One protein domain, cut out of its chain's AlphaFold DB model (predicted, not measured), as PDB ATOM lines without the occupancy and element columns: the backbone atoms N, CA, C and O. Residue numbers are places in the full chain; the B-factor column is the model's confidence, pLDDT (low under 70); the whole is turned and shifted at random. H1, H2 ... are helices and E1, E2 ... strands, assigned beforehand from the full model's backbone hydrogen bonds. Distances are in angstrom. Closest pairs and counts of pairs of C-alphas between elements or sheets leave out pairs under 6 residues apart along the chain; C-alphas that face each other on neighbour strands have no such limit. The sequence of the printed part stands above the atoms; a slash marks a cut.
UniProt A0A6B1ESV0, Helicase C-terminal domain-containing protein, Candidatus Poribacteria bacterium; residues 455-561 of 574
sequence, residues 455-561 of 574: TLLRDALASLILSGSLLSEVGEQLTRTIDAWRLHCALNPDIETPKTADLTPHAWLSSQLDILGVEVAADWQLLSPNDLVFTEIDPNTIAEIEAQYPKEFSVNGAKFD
ATOM      1  N   THR A 455      32.958 -31.677  29.420       84.50
ATOM      2  CA  THR A 455      33.078 -30.960  30.700       84.50
ATOM      3  C   THR A 455      34.493 -30.440  30.969       84.50
ATOM      4  O   THR A 455      34.637 -29.317  31.439       84.50
ATOM      5  N   LEU A 456      35.541 -31.207  30.640       79.69
ATOM      6  CA  LEU A 456      36.927 -30.786  30.887       79.69
ATOM      7  C   LEU A 456      37.345 -29.621  29.984       79.69
ATOM      8  O   LEU A 456      38.086 -28.743  30.417       79.69
ATOM      9  N   LEU A 457      36.851 -29.592  28.742       84.38
ATOM     10  CA  LEU A 457      37.074 -28.471  27.830       84.38
ATOM     11  C   LEU A 457      36.389 -27.205  28.339       84.38
ATOM     12  O   LEU A 457      36.997 -26.139  28.337       84.38
ATOM     13  N   ARG A 458      35.142 -27.321  28.798       89.00
ATOM     14  CA  ARG A 458      34.362 -26.193  29.327       89.00
ATOM     15  C   ARG A 458      34.956 -25.627  30.611       89.00
ATOM     16  O   ARG A 458      35.004 -24.413  30.781       89.00
ATOM     17  N   ASP A 459      35.445 -26.497  31.489       85.44
ATOM     18  CA  ASP A 459      36.170 -26.109  32.700       85.44
ATOM     19  C   ASP A 459      37.462 -25.348  32.350       85.44
ATOM     20  O   ASP A 459      37.719 -24.249  32.848       85.44
ATOM     21  N   ALA A 460      38.218 -25.868  31.380       84.81
ATOM     22  CA  ALA A 460      39.438 -25.239  30.900       84.81
ATOM     23  C   ALA A 460      39.212 -23.886  30.208       84.81
ATOM     24  O   ALA A 460      39.954 -22.932  30.450       84.81
ATOM     25  N   LEU A 461      38.184 -23.792  29.365       87.56
ATOM     26  CA  LEU A 461      37.749 -22.557  28.716       87.56
ATOM     27  C   LEU A 461      37.350 -21.503  29.739       87.56
ATOM     28  O   LEU A 461      37.781 -20.358  29.627       87.56
ATOM     29  N   ALA A 462      36.578 -21.893  30.755       88.69
ATOM     30  CA  ALA A 462      36.185 -20.983  31.817       88.69
ATOM     31  C   ALA A 462      37.413 -20.417  32.545       88.69
ATOM     32  O   ALA A 462      37.525 -19.202  32.702       88.69
ATOM     33  N   SER A 463      38.378 -21.272  32.895       87.50
ATOM     34  CA  SER A 463      39.650 -20.841  33.487       87.50
ATOM     35  C   SER A 463      40.432 -19.872  32.585       87.50
ATOM     36  O   SER A 463      40.900 -18.843  33.067       87.50
ATOM     37  N   LEU A 464      40.546 -20.163  31.283       87.88
ATOM     38  CA  LEU A 464      41.277 -19.325  30.320       87.88
ATOM     39  C   LEU A 464      40.600 -17.975  30.046       87.88
ATOM     40  O   LEU A 464      41.289 -16.972  29.855       87.88
ATOM     41  N   ILE A 465      39.267 -17.937  30.010       90.06
ATOM     42  CA  ILE A 465      38.498 -16.702  29.819       90.06
ATOM     43  C   ILE A 465      38.591 -15.828  31.071       90.06
ATOM     44  O   ILE A 465      38.848 -14.629  30.974       90.06
ATOM     45  N   LEU A 466      38.460 -16.427  32.259       88.69
ATOM     46  CA  LEU A 466      38.580 -15.711  33.530       88.69
ATOM     47  C   LEU A 466      39.989 -15.159  33.767       88.69
ATOM     48  O   LEU A 466      40.121 -14.072  34.321       88.69
ATOM     49  N   SER A 467      41.035 -15.853  33.312       86.31
ATOM     50  CA  SER A 467      42.411 -15.342  33.363       86.31
ATOM     51  C   SER A 467      42.725 -14.301  32.280       86.31
ATOM     52  O   SER A 467      43.860 -13.828  32.211       86.31
ATOM     53  N   GLY A 468      41.771 -13.979  31.396       84.88
ATOM     54  CA  GLY A 468      41.957 -13.070  30.261       84.88
ATOM     55  C   GLY A 468      42.859 -13.624  29.153       84.88
ATOM     56  O   GLY A 468      43.269 -12.886  28.260       84.88
ATOM     57  N   SER A 469      43.193 -14.917  29.207       83.94
ATOM     58  CA  SER A 469      44.000 -15.604  28.188       83.94
ATOM     59  C   SER A 469      43.192 -15.936  26.929       83.94
ATOM     60  O   SER A 469      43.768 -16.085  25.855       83.94
ATOM     61  N   LEU A 470      41.866 -16.021  27.057       84.31
ATOM     62  CA  LEU A 470      40.892 -16.075  25.967       84.31
ATOM     63  C   LEU A 470      39.859 -14.965  26.156       84.31
ATOM     64  O   LEU A 470      39.487 -14.680  27.288       84.31
ATOM     65  N   LEU A 471      39.389 -14.366  25.054       84.81
ATOM     66  CA  LEU A 471      38.383 -13.293  25.058       84.81
ATOM     67  C   LEU A 471      38.706 -12.203  26.097       84.81
ATOM     68  O   LEU A 471      38.075 -12.111  27.151       84.81
ATOM     69  N   SER A 472      39.724 -11.392  25.791       82.00
ATOM     70  CA  SER A 472      40.174 -10.299  26.657       82.00
ATOM     71  C   SER A 472      38.991  -9.460  27.150       82.00
ATOM     72  O   SER A 472      38.095  -9.158  26.367       82.00
ATOM     73  N   GLU A 473      39.019  -9.069  28.426       85.12
ATOM     74  CA  GLU A 473      37.986  -8.281  29.127       85.12
ATOM     75  C   GLU A 473      36.716  -9.048  29.542       85.12
ATOM     76  O   GLU A 473      36.096  -8.659  30.532       85.12
ATOM     77  N   VAL A 474      36.351 -10.166  28.895       89.50
ATOM     78  CA  VAL A 474      35.135 -10.930  29.260       89.50
ATOM     79  C   VAL A 474      35.225 -11.483  30.679       89.50
ATOM     80  O   VAL A 474      34.287 -11.336  31.457       89.50
ATOM     81  N   GLY A 475      36.360 -12.085  31.048       88.62
ATOM     82  CA  GLY A 475      36.556 -12.646  32.385       88.62
ATOM     83  C   GLY A 475      36.447 -11.612  33.508       88.62
ATOM     84  O   GLY A 475      35.817 -11.868  34.538       88.62
ATOM     85  N   GLU A 476      37.018 -10.424  33.292       88.94
ATOM     86  CA  GLU A 476      36.972  -9.311  34.244       88.94
ATOM     87  C   GLU A 476      35.550  -8.755  34.375       88.94
ATOM     88  O   GLU A 476      35.039  -8.625  35.490       88.94
ATOM     89  N   GLN A 477      34.879  -8.497  33.246       89.06
ATOM     90  CA  GLN A 477      33.496  -8.019  33.220       89.06
ATOM     91  C   GLN A 477      32.545  -9.017  33.881       89.06
ATOM     92  O   GLN A 477      31.738  -8.635  34.723       89.06
ATOM     93  N   LEU A 478      32.678 -10.304  33.565       90.81
ATOM     94  CA  LEU A 478      31.845 -11.354  34.133       90.81
ATOM     95  C   LEU A 478      32.023 -11.469  35.650       90.81
ATOM     96  O   LEU A 478      31.041 -11.552  36.388       90.81
ATOM     97  N   THR A 479      33.275 -11.445  36.118       89.94
ATOM     98  CA  THR A 479      33.591 -11.467  37.552       89.94
ATOM     99  C   THR A 479      32.984 -10.253  38.251       89.94
ATOM    100  O   THR A 479      32.314 -10.402  39.270       89.94
ATOM    101  N   ARG A 480      33.142  -9.059  37.667       88.62
ATOM    102  CA  ARG A 480      32.549  -7.810  38.163       88.62
ATOM    103  C   ARG A 480      31.026  -7.909  38.286       88.62
ATOM    104  O   ARG A 480      30.491  -7.614  39.351       88.62
ATOM    105  N   THR A 481      30.339  -8.362  37.241       89.81
ATOM    106  CA  THR A 481      28.874  -8.447  37.218       89.81
ATOM    107  C   THR A 481      28.335  -9.489  38.205       89.81
ATOM    108  O   THR A 481      27.380  -9.206  38.928       89.81
ATOM    109  N   ILE A 482      28.953 -10.674  38.289       88.94
ATOM    110  CA  ILE A 482      28.526 -11.729  39.223       88.94
ATOM    111  C   ILE A 482      28.787 -11.323  40.676       88.94
ATOM    112  O   ILE A 482      27.939 -11.567  41.535       88.94
ATOM    113  N   ASP A 483      29.916 -10.674  40.969       87.50
ATOM    114  CA  ASP A 483      30.192 -10.145  42.308       87.50
ATOM    115  C   ASP A 483      29.170  -9.074  42.712       87.50
ATOM    116  O   ASP A 483      28.655  -9.109  43.832       87.50
ATOM    117  N   ALA A 484      28.833  -8.154  41.799       86.94
ATOM    118  CA  ALA A 484      27.814  -7.132  42.038       86.94
ATOM    119  C   ALA A 484      26.435  -7.758  42.296       86.94
ATOM    120  O   ALA A 484      25.753  -7.369  43.241       86.94
ATOM    121  N   TRP A 485      26.046  -8.776  41.521       87.69
ATOM    122  CA  TRP A 485      24.802  -9.519  41.736       87.69
ATOM    123  C   TRP A 485      24.780 -10.258  43.079       87.69
ATOM    124  O   TRP A 485      23.808 -10.152  43.825       87.69
ATOM    125  N   ARG A 486      25.870 -10.942  43.450       85.38
ATOM    126  CA  ARG A 486      25.994 -11.609  44.758       85.38
ATOM    127  C   ARG A 486      25.815 -10.627  45.911       85.38
ATOM    128  O   ARG A 486      25.090 -10.921  46.861       85.38
ATOM    129  N   LEU A 487      26.455  -9.461  45.818       84.56
ATOM    130  CA  LEU A 487      26.322  -8.403  46.815       84.56
ATOM    131  C   LEU A 487      24.894  -7.836  46.838       84.56
ATOM    132  O   LEU A 487      24.334  -7.660  47.917       84.56
ATOM    133  N   HIS A 488      24.274  -7.634  45.673       85.19
ATOM    134  CA  HIS A 488      22.879  -7.206  45.563       85.19
ATOM    135  C   HIS A 488      21.928  -8.150  46.307       85.19
ATOM    136  O   HIS A 488      21.123  -7.696  47.118       85.19
ATOM    137  N   CYS A 489      22.050  -9.459  46.072       82.25
ATOM    138  CA  CYS A 489      21.235 -10.477  46.734       82.25
ATOM    139  C   CYS A 489      21.501 -10.541  48.242       82.25
ATOM    140  O   CYS A 489      20.563 -10.668  49.024       82.25
ATOM    141  N   ALA A 490      22.761 -10.415  48.672       80.12
ATOM    142  CA  ALA A 490      23.109 -10.397  50.094       80.12
ATOM    143  C   ALA A 490      22.508  -9.187  50.834       80.12
ATOM    144  O   ALA A 490      22.129  -9.302  51.998       80.12
ATOM    145  N   LEU A 491      22.404  -8.038  50.159       81.56
ATOM    146  CA  LEU A 491      21.801  -6.817  50.698       81.56
ATOM    147  C   LEU A 491      20.263  -6.828  50.644       81.56
ATOM    148  O   LEU A 491      19.631  -6.087  51.396       81.56
ATOM    149  N   ASN A 492      19.660  -7.666  49.794       80.81
ATOM    150  CA  ASN A 492      18.217  -7.720  49.549       80.81
ATOM    151  C   ASN A 492      17.682  -9.162  49.690       80.81
ATOM    152  O   ASN A 492      17.419  -9.830  48.687       80.81
ATOM    153  N   PRO A 493      17.489  -9.654  50.928       69.88
ATOM    154  CA  PRO A 493      17.114 -11.046  51.201       69.88
ATOM    155  C   PRO A 493      15.702 -11.447  50.732       69.88
ATOM    156  O   PRO A 493      15.385 -12.634  50.739       69.88
ATOM    157  N   ASP A 494      14.870 -10.486  50.316       70.88
ATOM    158  CA  ASP A 494      13.523 -10.722  49.771       70.88
ATOM    159  C   ASP A 494      13.530 -11.114  48.277       70.88
ATOM    160  O   ASP A 494      12.492 -11.485  47.726       70.88
ATOM    161  N   ILE A 495      14.684 -11.038  47.606       69.00
ATOM    162  CA  ILE A 495      14.846 -11.512  46.228       69.00
ATOM    163  C   ILE A 495      14.876 -13.046  46.252       69.00
ATOM    164  O   ILE A 495      15.746 -13.639  46.892       69.00
ATOM    165  N   GLU A 496      13.942 -13.699  45.544       59.47
ATOM    166  CA  GLU A 496      13.978 -15.151  45.322       59.47
ATOM    167  C   GLU A 496      15.285 -15.516  44.613       59.47
ATOM    168  O   GLU A 496      15.438 -15.373  43.401       59.47
ATOM    169  N   THR A 497      16.261 -15.978  45.388       57.41
ATOM    170  CA  THR A 497      17.523 -16.461  44.846       57.41
ATOM    171  C   THR A 497      17.306 -17.868  44.285       57.41
ATOM    172  O   THR A 497      16.776 -18.745  44.981       57.41
ATOM    173  N   PRO A 498      17.752 -18.162  43.048       55.22
ATOM    174  CA  PRO A 498      18.072 -19.537  42.686       55.22
ATOM    175  C   PRO A 498      18.991 -20.108  43.776       55.22
ATOM    176  O   PRO A 498      19.786 -19.368  44.348       55.22
ATOM    177  N   LYS A 499      18.889 -21.408  44.085       50.84
ATOM    178  CA  LYS A 499      19.558 -22.131  45.199       50.84
ATOM    179  C   LYS A 499      21.103 -22.040  45.286       50.84
ATOM    180  O   LYS A 499      21.730 -22.868  45.938       50.84
ATOM    181  N   THR A 500      21.753 -21.085  44.643       51.31
ATOM    182  CA  THR A 500      23.197 -20.945  44.529       51.31
ATOM    183  C   THR A 500      23.697 -19.747  45.335       51.31
ATOM    184  O   THR A 500      24.122 -18.744  44.767       51.31
ATOM    185  N   ALA A 501      23.744 -19.886  46.663       50.28
ATOM    186  CA  ALA A 501      24.616 -19.051  47.501       50.28
ATOM    187  C   ALA A 501      26.111 -19.170  47.092       50.28
ATOM    188  O   ALA A 501      26.928 -18.345  47.480       50.28
ATOM    189  N   ASP A 502      26.442 -20.142  46.228       60.97
ATOM    190  CA  ASP A 502      27.792 -20.480  45.776       60.97
ATOM    191  C   ASP A 502      28.047 -20.236  44.266       60.97
ATOM    192  O   ASP A 502      28.995 -20.792  43.713       60.97
ATOM    193  N   LEU A 503      27.248 -19.423  43.550       80.81
ATOM    194  CA  LEU A 503      27.419 -19.223  42.089       80.81
ATOM    195  C   LEU A 503      28.708 -18.461  41.745       80.81
ATOM    196  O   LEU A 503      28.694 -17.235  41.741       80.81
ATOM    197  N   THR A 504      29.834 -19.139  41.519       87.94
ATOM    198  CA  THR A 504      31.109 -18.489  41.154       87.94
ATOM    199  C   THR A 504      31.143 -18.106  39.671       87.94
ATOM    200  O   THR A 504      30.466 -18.759  38.874       87.94
ATOM    201  N   PRO A 505      31.964 -17.112  39.263       89.69
ATOM    202  CA  PRO A 505      32.168 -16.801  37.845       89.69
ATOM    203  C   PRO A 505      32.563 -18.029  37.026       89.69
ATOM    204  O   PRO A 505      32.043 -18.244  35.937       89.69
ATOM    205  N   HIS A 506      33.407 -18.890  37.600       89.31
ATOM    206  CA  HIS A 506      33.797 -20.149  36.977       89.31
ATOM    207  C   HIS A 506      32.618 -21.111  36.821       89.31
ATOM    208  O   HIS A 506      32.407 -21.633  35.729       89.31
ATOM    209  N   ALA A 507      31.841 -21.351  37.881       87.19
ATOM    210  CA  ALA A 507      30.714 -22.278  37.827       87.19
ATOM    211  C   ALA A 507      29.636 -21.808  36.839       87.19
ATOM    212  O   ALA A 507      29.105 -22.618  36.077       87.19
ATOM    213  N   TRP A 508      29.347 -20.501  36.812       91.81
ATOM    214  CA  TRP A 508      28.422 -19.927  35.837       91.81
ATOM    215  C   TRP A 508      28.947 -20.097  34.413       91.81
ATOM    216  O   TRP A 508      28.225 -20.602  33.557       91.81
ATOM    217  N   LEU A 509      30.210 -19.741  34.165       90.75
ATOM    218  CA  LEU A 509      30.793 -19.783  32.829       90.75
ATOM    219  C   LEU A 509      30.861 -21.213  32.284       90.75
ATOM    220  O   LEU A 509      30.464 -21.454  31.149       90.75
ATOM    221  N   SER A 510      31.261 -22.185  33.106       89.19
ATOM    222  CA  SER A 510      31.232 -23.603  32.726       89.19
ATOM    223  C   SER A 510      29.816 -24.095  32.398       89.19
ATOM    224  O   SER A 510      29.651 -24.882  31.465       89.19
ATOM    225  N   SER A 511      28.795 -23.614  33.119       89.69
ATOM    226  CA  SER A 511      27.389 -23.928  32.831       89.69
ATOM    227  C   SER A 511      26.874 -23.235  31.568       89.69
ATOM    228  O   SER A 511      26.093 -23.833  30.838       89.69
ATOM    229  N   GLN A 512      27.282 -21.998  31.285       93.06
ATOM    230  CA  GLN A 512      26.893 -21.317  30.047       93.06
ATOM    231  C   GLN A 512      27.519 -21.970  28.823       93.06
ATOM    232  O   GLN A 512      26.836 -22.189  27.830       93.06
ATOM    233  N   LEU A 513      28.789 -22.364  28.910       91.88
ATOM    234  CA  LEU A 513      29.449 -23.106  27.839       91.88
ATOM    235  C   LEU A 513      28.760 -24.458  27.564       91.88
ATOM    236  O   LEU A 513      28.743 -24.902  26.421       91.88
ATOM    237  N   ASP A 514      28.153 -25.090  28.578       92.31
ATOM    238  CA  ASP A 514      27.286 -26.271  28.400       92.31
ATOM    239  C   ASP A 514      26.018 -25.937  27.607       92.31
ATOM    240  O   ASP A 514      25.686 -26.617  26.640       92.31
ATOM    241  N   ILE A 515      25.330 -24.855  27.984       91.62
ATOM    242  CA  ILE A 515      24.103 -24.388  27.323       91.62
ATOM    243  C   ILE A 515      24.371 -24.025  25.856       91.62
ATOM    244  O   ILE A 515      23.553 -24.322  24.987       91.62
ATOM    245  N   LEU A 516      25.531 -23.426  25.579       92.19
ATOM    246  CA  LEU A 516      25.990 -23.079  24.233       92.19
ATOM    247  C   LEU A 516      26.475 -24.299  23.428       92.19
ATOM    248  O   LEU A 516      26.782 -24.161  22.247       92.19
ATOM    249  N   GLY A 517      26.510 -25.491  24.034       90.06
ATOM    250  CA  GLY A 517      26.824 -26.749  23.360       90.06
ATOM    251  C   GLY A 517      28.308 -26.952  23.059       90.06
ATOM    252  O   GLY A 517      28.635 -27.664  22.114       90.06
ATOM    253  N   VAL A 518      29.203 -26.333  23.836       89.69
ATOM    254  CA  VAL A 518      30.653 -26.453  23.645       89.69
ATOM    255  C   VAL A 518      31.127 -27.840  24.080       89.69
ATOM    256  O   VAL A 518      31.178 -28.159  25.272       89.69
ATOM    257  N   GLU A 519      31.513 -28.660  23.107       86.12
ATOM    258  CA  GLU A 519      31.907 -30.057  23.308       86.12
ATOM    259  C   GLU A 519      33.300 -30.362  22.744       86.12
ATOM    260  O   GLU A 519      34.034 -31.176  23.317       86.12
ATOM    261  N   VAL A 520      33.703 -29.692  21.663       85.25
ATOM    262  CA  VAL A 520      35.008 -29.859  21.012       85.25
ATOM    263  C   VAL A 520      35.742 -28.529  20.855       85.25
ATOM    264  O   VAL A 520      35.147 -27.456  20.866       85.25
ATOM    265  N   ALA A 521      37.064 -28.586  20.674       75.75
ATOM    266  CA  ALA A 521      37.906 -27.390  20.584       75.75
ATOM    267  C   ALA A 521      37.528 -26.438  19.430       75.75
ATOM    268  O   ALA A 521      37.806 -25.252  19.512       75.75
ATOM    269  N   ALA A 522      36.860 -26.902  18.375       81.38
ATOM    270  CA  ALA A 522      36.390 -26.004  17.317       81.38
ATOM    271  C   ALA A 522      35.239 -25.087  17.779       81.38
ATOM    272  O   ALA A 522      35.086 -23.986  17.251       81.38
ATOM    273  N   ASP A 523      34.452 -25.509  18.772       85.44
ATOM    274  CA  ASP A 523      33.227 -24.811  19.172       85.44
ATOM    275  C   ASP A 523      33.528 -23.470  19.843       85.44
ATOM    276  O   ASP A 523      32.772 -22.512  19.685       85.44
ATOM    277  N   TRP A 524      34.657 -23.355  20.557       83.31
ATOM    278  CA  TRP A 524      34.983 -22.110  21.258       83.31
ATOM    279  C   TRP A 524      35.261 -20.952  20.295       83.31
ATOM    280  O   TRP A 524      35.008 -19.802  20.640       83.31
ATOM    281  N   GLN A 525      35.730 -21.241  19.078       83.31
ATOM    282  CA  GLN A 525      35.992 -20.222  18.057       83.31
ATOM    283  C   GLN A 525      34.703 -19.581  17.520       83.31
ATOM    284  O   GLN A 525      34.753 -18.521  16.897       83.31
ATOM    285  N   LEU A 526      33.553 -20.220  17.749       86.12
ATOM    286  CA  LEU A 526      32.237 -19.705  17.375       86.12
ATOM    287  C   LEU A 526      31.641 -18.793  18.455       86.12
ATOM    288  O   LEU A 526      30.643 -18.125  18.189       86.12
ATOM    289  N   LEU A 527      32.239 -18.759  19.650       87.38
ATOM    290  CA  LEU A 527      31.779 -17.925  20.751       87.38
ATOM    291  C   LEU A 527      32.117 -16.459  20.491       87.38
ATOM    292  O   LEU A 527      33.254 -16.101  20.174       87.38
ATOM    293  N   SER A 528      31.136 -15.593  20.706       86.50
ATOM    294  CA  SER A 528      31.331 -14.154  20.787       86.50
ATOM    295  C   SER A 528      31.291 -13.691  22.250       86.50
ATOM    296  O   SER A 528      30.635 -14.317  23.083       86.50
ATOM    297  N   PRO A 529      31.931 -12.558  22.595       87.12
ATOM    298  CA  PRO A 529      31.810 -11.966  23.930       87.12
ATOM    299  C   PRO A 529      30.358 -11.760  24.395       87.12
ATOM    300  O   PRO A 529      30.075 -11.855  25.586       87.12
ATOM    301  N   ASN A 530      29.432 -11.524  23.460       87.38
ATOM    302  CA  ASN A 530      28.017 -11.309  23.762       87.38
ATOM    303  C   ASN A 530      27.301 -12.581  24.239       87.38
ATOM    304  O   ASN A 530      26.290 -12.474  24.929       87.38
ATOM    305  N   ASP A 531      27.823 -13.765  23.907       87.19
ATOM    306  CA  ASP A 531      27.258 -15.045  24.347       87.19
ATOM    307  C   ASP A 531      27.577 -15.337  25.824       87.19
ATOM    308  O   ASP A 531      26.973 -16.216  26.432       87.19
ATOM    309  N   LEU A 532      28.517 -14.590  26.420       89.81
ATOM    310  CA  LEU A 532      29.056 -14.818  27.765       89.81
ATOM    311  C   LEU A 532      28.706 -13.685  28.744       89.81
ATOM    312  O   LEU A 532      29.439 -13.425  29.700       89.81
ATOM    313  N   VAL A 533      27.577 -13.010  28.520       88.31
ATOM    314  CA  VAL A 533      27.103 -11.901  29.359       88.31
ATOM    315  C   VAL A 533      26.160 -12.407  30.449       88.31
ATOM    316  O   VAL A 533      25.145 -13.047  30.175       88.31
ATOM    317  N   PHE A 534      26.463 -12.070  31.702       89.31
ATOM    318  CA  PHE A 534      25.574 -12.329  32.833       89.31
ATOM    319  C   PHE A 534      24.459 -11.275  32.885       89.31
ATOM    320  O   PHE A 534      24.744 -10.087  33.022       89.31
ATOM    321  N   THR A 535      23.197 -11.698  32.770       86.94
ATOM    322  CA  THR A 535      22.037 -10.800  32.579       86.94
ATOM    323  C   THR A 535      21.073 -10.734  33.768       86.94
ATOM    324  O   THR A 535      20.080 -10.014  33.702       86.94
ATOM    325  N   GLU A 536      21.370 -11.420  34.877       84.69
ATOM    326  CA  GLU A 536      20.513 -11.446  36.082       84.69
ATOM    327  C   GLU A 536      20.584 -10.154  36.923       84.69
ATOM    328  O   GLU A 536      19.921 -10.035  37.952       84.69
ATOM    329  N   ILE A 537      21.405  -9.184  36.518       84.44
ATOM    330  CA  ILE A 537      21.479  -7.845  37.111       84.44
ATOM    331  C   ILE A 537      21.593  -6.805  35.998       84.44
ATOM    332  O   ILE A 537      22.362  -6.977  35.050       84.44
ATOM    333  N   ASP A 538      20.820  -5.725  36.093       86.00
ATOM    334  CA  ASP A 538      20.861  -4.659  35.099       86.00
ATOM    335  C   ASP A 538      22.038  -3.688  35.343       86.00
ATOM    336  O   ASP A 538      22.470  -3.495  36.484       86.00
ATOM    337  N   PRO A 539      22.552  -3.024  34.291       86.00
ATOM    338  CA  PRO A 539      23.712  -2.141  34.409       86.00
ATOM    339  C   PRO A 539      23.548  -0.965  35.380       86.00
ATOM    340  O   PRO A 539      24.549  -0.513  35.936       86.00
ATOM    341  N   ASN A 540      22.325  -0.459  35.588       87.12
ATOM    342  CA  ASN A 540      22.114   0.659  36.509       87.12
ATOM    343  C   ASN A 540      22.288   0.182  37.951       87.12
ATOM    344  O   ASN A 540      23.013   0.817  38.712       87.12
ATOM    345  N   THR A 541      21.719  -0.978  38.291       84.81
ATOM    346  CA  THR A 541      21.883  -1.593  39.616       84.81
ATOM    347  C   THR A 541      23.349  -1.927  39.911       84.81
ATOM    348  O   THR A 541      23.820  -1.683  41.021       84.81
ATOM    349  N   ILE A 542      24.116  -2.411  38.924       85.31
ATOM    350  CA  ILE A 542      25.571  -2.615  39.084       85.31
ATOM    351  C   ILE A 542      26.264  -1.292  39.436       85.31
ATOM    352  O   ILE A 542      27.023  -1.233  40.402       85.31
ATOM    353  N   ALA A 543      25.998  -0.228  38.672       85.38
ATOM    354  CA  ALA A 543      26.619   1.077  38.888       85.38
ATOM    355  C   ALA A 543      26.255   1.679  40.257       85.38
ATOM    356  O   ALA A 543      27.102   2.294  40.904       85.38
ATOM    357  N   GLU A 544      25.019   1.481  40.722       85.25
ATOM    358  CA  GLU A 544      24.574   1.894  42.056       85.25
ATOM    359  C   GLU A 544      25.316   1.144  43.168       85.25
ATOM    360  O   GLU A 544      25.795   1.771  44.116       85.25
ATOM    361  N   ILE A 545      25.463  -0.177  43.035       84.75
ATOM    362  CA  ILE A 545      26.194  -1.004  44.002       84.75
ATOM    363  C   ILE A 545      27.659  -0.601  44.054       84.75
ATOM    364  O   ILE A 545      28.197  -0.430  45.139       84.75
ATOM    365  N   GLU A 546      28.311  -0.405  42.914       83.12
ATOM    366  CA  GLU A 546      29.725  -0.025  42.877       83.12
ATOM    367  C   GLU A 546      29.972   1.400  43.372       83.12
ATOM    368  O   GLU A 546      31.022   1.677  43.951       83.12
ATOM    369  N   ALA A 547      29.006   2.304  43.191       83.25
ATOM    370  CA  ALA A 547      29.065   3.640  43.769       83.25
ATOM    371  C   ALA A 547      28.921   3.613  45.301       83.25
ATOM    372  O   ALA A 547      29.546   4.422  45.988       83.25
ATOM    373  N   GLN A 548      28.106   2.699  45.842       81.31
ATOM    374  CA  GLN A 548      27.882   2.551  47.286       81.31
ATOM    375  C   GLN A 548      28.942   1.681  47.978       81.31
ATOM    376  O   GLN A 548      29.288   1.936  49.132       81.31
ATOM    377  N   TYR A 549      29.476   0.687  47.272       81.81
ATOM    378  CA  TYR A 549      30.425  -0.318  47.751       81.81
ATOM    379  C   TYR A 549      31.598  -0.454  46.765       81.81
ATOM    380  O   TYR A 549      31.747  -1.481  46.096       81.81
ATOM    381  N   PRO A 550      32.436   0.587  46.627       74.25
ATOM    382  CA  PRO A 550      33.535   0.564  45.678       74.25
ATOM    383  C   PRO A 550      34.607  -0.454  46.092       74.25
ATOM    384  O   PRO A 550      35.017  -0.508  47.252       74.25
ATOM    385  N   LYS A 551      35.102  -1.232  45.119       67.88
ATOM    386  CA  LYS A 551      36.233  -2.165  45.306       67.88
ATOM    387  C   LYS A 551      37.569  -1.450  45.535       67.88
ATOM    388  O   LYS A 551      38.499  -2.059  46.038       67.88
ATOM    389  N   GLU A 552      37.665  -0.172  45.177       69.06
ATOM    390  CA  GLU A 552      38.813   0.683  45.468       69.06
ATOM    391  C   GLU A 552      38.316   2.060  45.901       69.06
ATOM    392  O   GLU A 552      37.456   2.642  45.237       69.06
ATOM    393  N   PHE A 553      38.887   2.636  46.955       69.44
ATOM    394  CA  PHE A 553      38.628   4.027  47.320       69.44
ATOM    395  C   PHE A 553      39.913   4.853  47.268       69.44
ATOM    396  O   PHE A 553      41.006   4.384  47.581       69.44
ATOM    397  N   SER A 554      39.790   6.104  46.819       66.31
ATOM    398  CA  SER A 554      40.921   7.024  46.700       66.31
ATOM    399  C   SER A 554      40.946   7.984  47.880       66.31
ATOM    400  O   SER A 554      39.995   8.740  48.091       66.31
ATOM    401  N   VAL A 555      42.047   7.985  48.629       72.12
ATOM    402  CA  VAL A 555      42.307   8.960  49.695       72.12
ATOM    403  C   VAL A 555      43.551   9.746  49.314       72.12
ATOM    404  O   VAL A 555      44.633   9.182  49.168       72.12
ATOM    405  N   ASN A 556      43.408  11.062  49.132       76.12
ATOM    406  CA  ASN A 556      44.511  11.966  48.773       76.12
ATOM    407  C   ASN A 556      45.317  11.531  47.528       76.12
ATOM    408  O   ASN A 556      46.518  11.775  47.449       76.12
ATOM    409  N   GLY A 557      44.664  10.892  46.550       72.06
ATOM    410  CA  GLY A 557      45.293  10.455  45.299       72.06
ATOM    411  C   GLY A 557      45.941   9.067  45.339       72.06
ATOM    412  O   GLY A 557      46.394   8.603  44.295       72.06
ATOM    413  N   ALA A 558      45.952   8.386  46.490       65.50
ATOM    414  CA  ALA A 558      46.349   6.983  46.609       65.50
ATOM    415  C   ALA A 558      45.108   6.076  46.618       65.50
ATOM    416  O   ALA A 558      44.115   6.396  47.272       65.50
ATOM    417  N   LYS A 559      45.167   4.968  45.869       73.56
ATOM    418  CA  LYS A 559      44.099   3.965  45.771       73.56
ATOM    419  C   LYS A 559      44.287   2.881  46.826       73.56
ATOM    420  O   LYS A 559      45.397   2.372  46.969       73.56
ATOM    421  N   PHE A 560      43.211   2.516  47.509       69.94
ATOM    422  CA  PHE A 560      43.188   1.475  48.532       69.94
ATOM    423  C   PHE A 560      42.081   0.469  48.240       69.94
ATOM    424  O   PHE A 560      41.030   0.864  47.732       69.94
ATOM    425  N   ASP A 561      42.314  -0.800  48.554       72.56
ATOM    426  CA  ASP A 561      41.281  -1.834  48.544       72.56
ATOM    427  C   ASP A 561      40.383  -1.732  49.803       72.56
ATOM    428  O   ASP A 561      40.661  -0.924  50.695       72.56
TER     429      ASP A 561
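AT A GLANCE: This is residues 455 to 561 of the 574 residues of the protein "Helicase C-terminal domain-containing protein" of Candidatus Poribacteria bacterium (UniProt A0A6B1ESV0). A long helix, H2, runs through the middle; H1 meets its beginning as an L, and H3 packs across H1 at that end, while H6 crosses the other part of H2. The small strand hairpin of E1 and E2 lies out at the far end beyond H6, and the long link of residues 492 to 504 folds back from the end of H2 to H3. The 107 printed residues hold six named helices and two named strands, in the order H1 to H6, then E1 and E2; the two-strand sheet, order E1 - E2, is antiparallel and the class is mostly helix. The whole is only just compact, close to loose, with a radius of gyration of the C-alphas of 15.6 A and spans of 49 by 37 by 21 A.

IN THESE COORDINATES: Find C-alpha 455 at (33.078, -30.960, 30.700); from there H1 runs to residue 466, 16.5 A. Look next at C-alpha 474, at (35.135, -10.930, 29.260), where H2 begins; it runs 25.6 A to residue 491. H3, residues 505 to 515, is 15.3 A long. H4, residues 523 to 526, and H5, residues 529 to 532, are 5.5 A each. H6, residues 539 to 548, is 14.3 A long. E1, residues 553 to 555, and E2, residues 558 to 560, are 6.6 A each; E2 ends at C-alpha 560, (43.188, 1.475, 48.532).

HOW THE PARTS SIT: Begin with H2, the hub, touching four helices. H1 touches it with residues 465 to 466 alone, about perpendicular at 89 degrees; the closest C-alphas, of Leu 466 and Gly 475, are 3.8 A apart. H3 only just touches H2, with 3 pairs of C-alphas within 8 A, closest Thr 479 and Pro 505 at 5.5 A. H5 also only just touches H2, with 3 such pairs, closest Val 474 and Pro 529 at 6.4 A. H6 touches H2 at a steep tilt of 69 degrees, only just short of about perpendicular, the same way; the closest C-alphas, of Ala 484 and Ile 542, are 5.8 A apart. H1 and H3 touch at a steep tilt of 50 degrees, opposite ways, with the C-alphas of Arg 458 and Ser 510 closest at 5.3 A. H4 touches no helix; it is close to H1 but not clearly touching, with Leu 461 and Trp 524 the closest C-alphas at 8.0 A. In the hairpin of E1 and E2, look for N 553 and O 560 within hydrogen-bond range at 2.9 A, and N 558 and O 555 at 3.1 A. Every O i to N i+4 pair is within range in H1, H2, H3 and H6; H4 and H5 are too short for such a pair.

THE WHOLE: The two C-alphas farthest apart, of Val 520 and Asn 556, are 51.1 A apart. The printed part has no cut, and the link from H2 to H3, 13 residues, is long. The mean pLDDT of the printed part is 82.2; look for values under 70 at residues 493, 495 to 502, 551 to 554, 558 and 560.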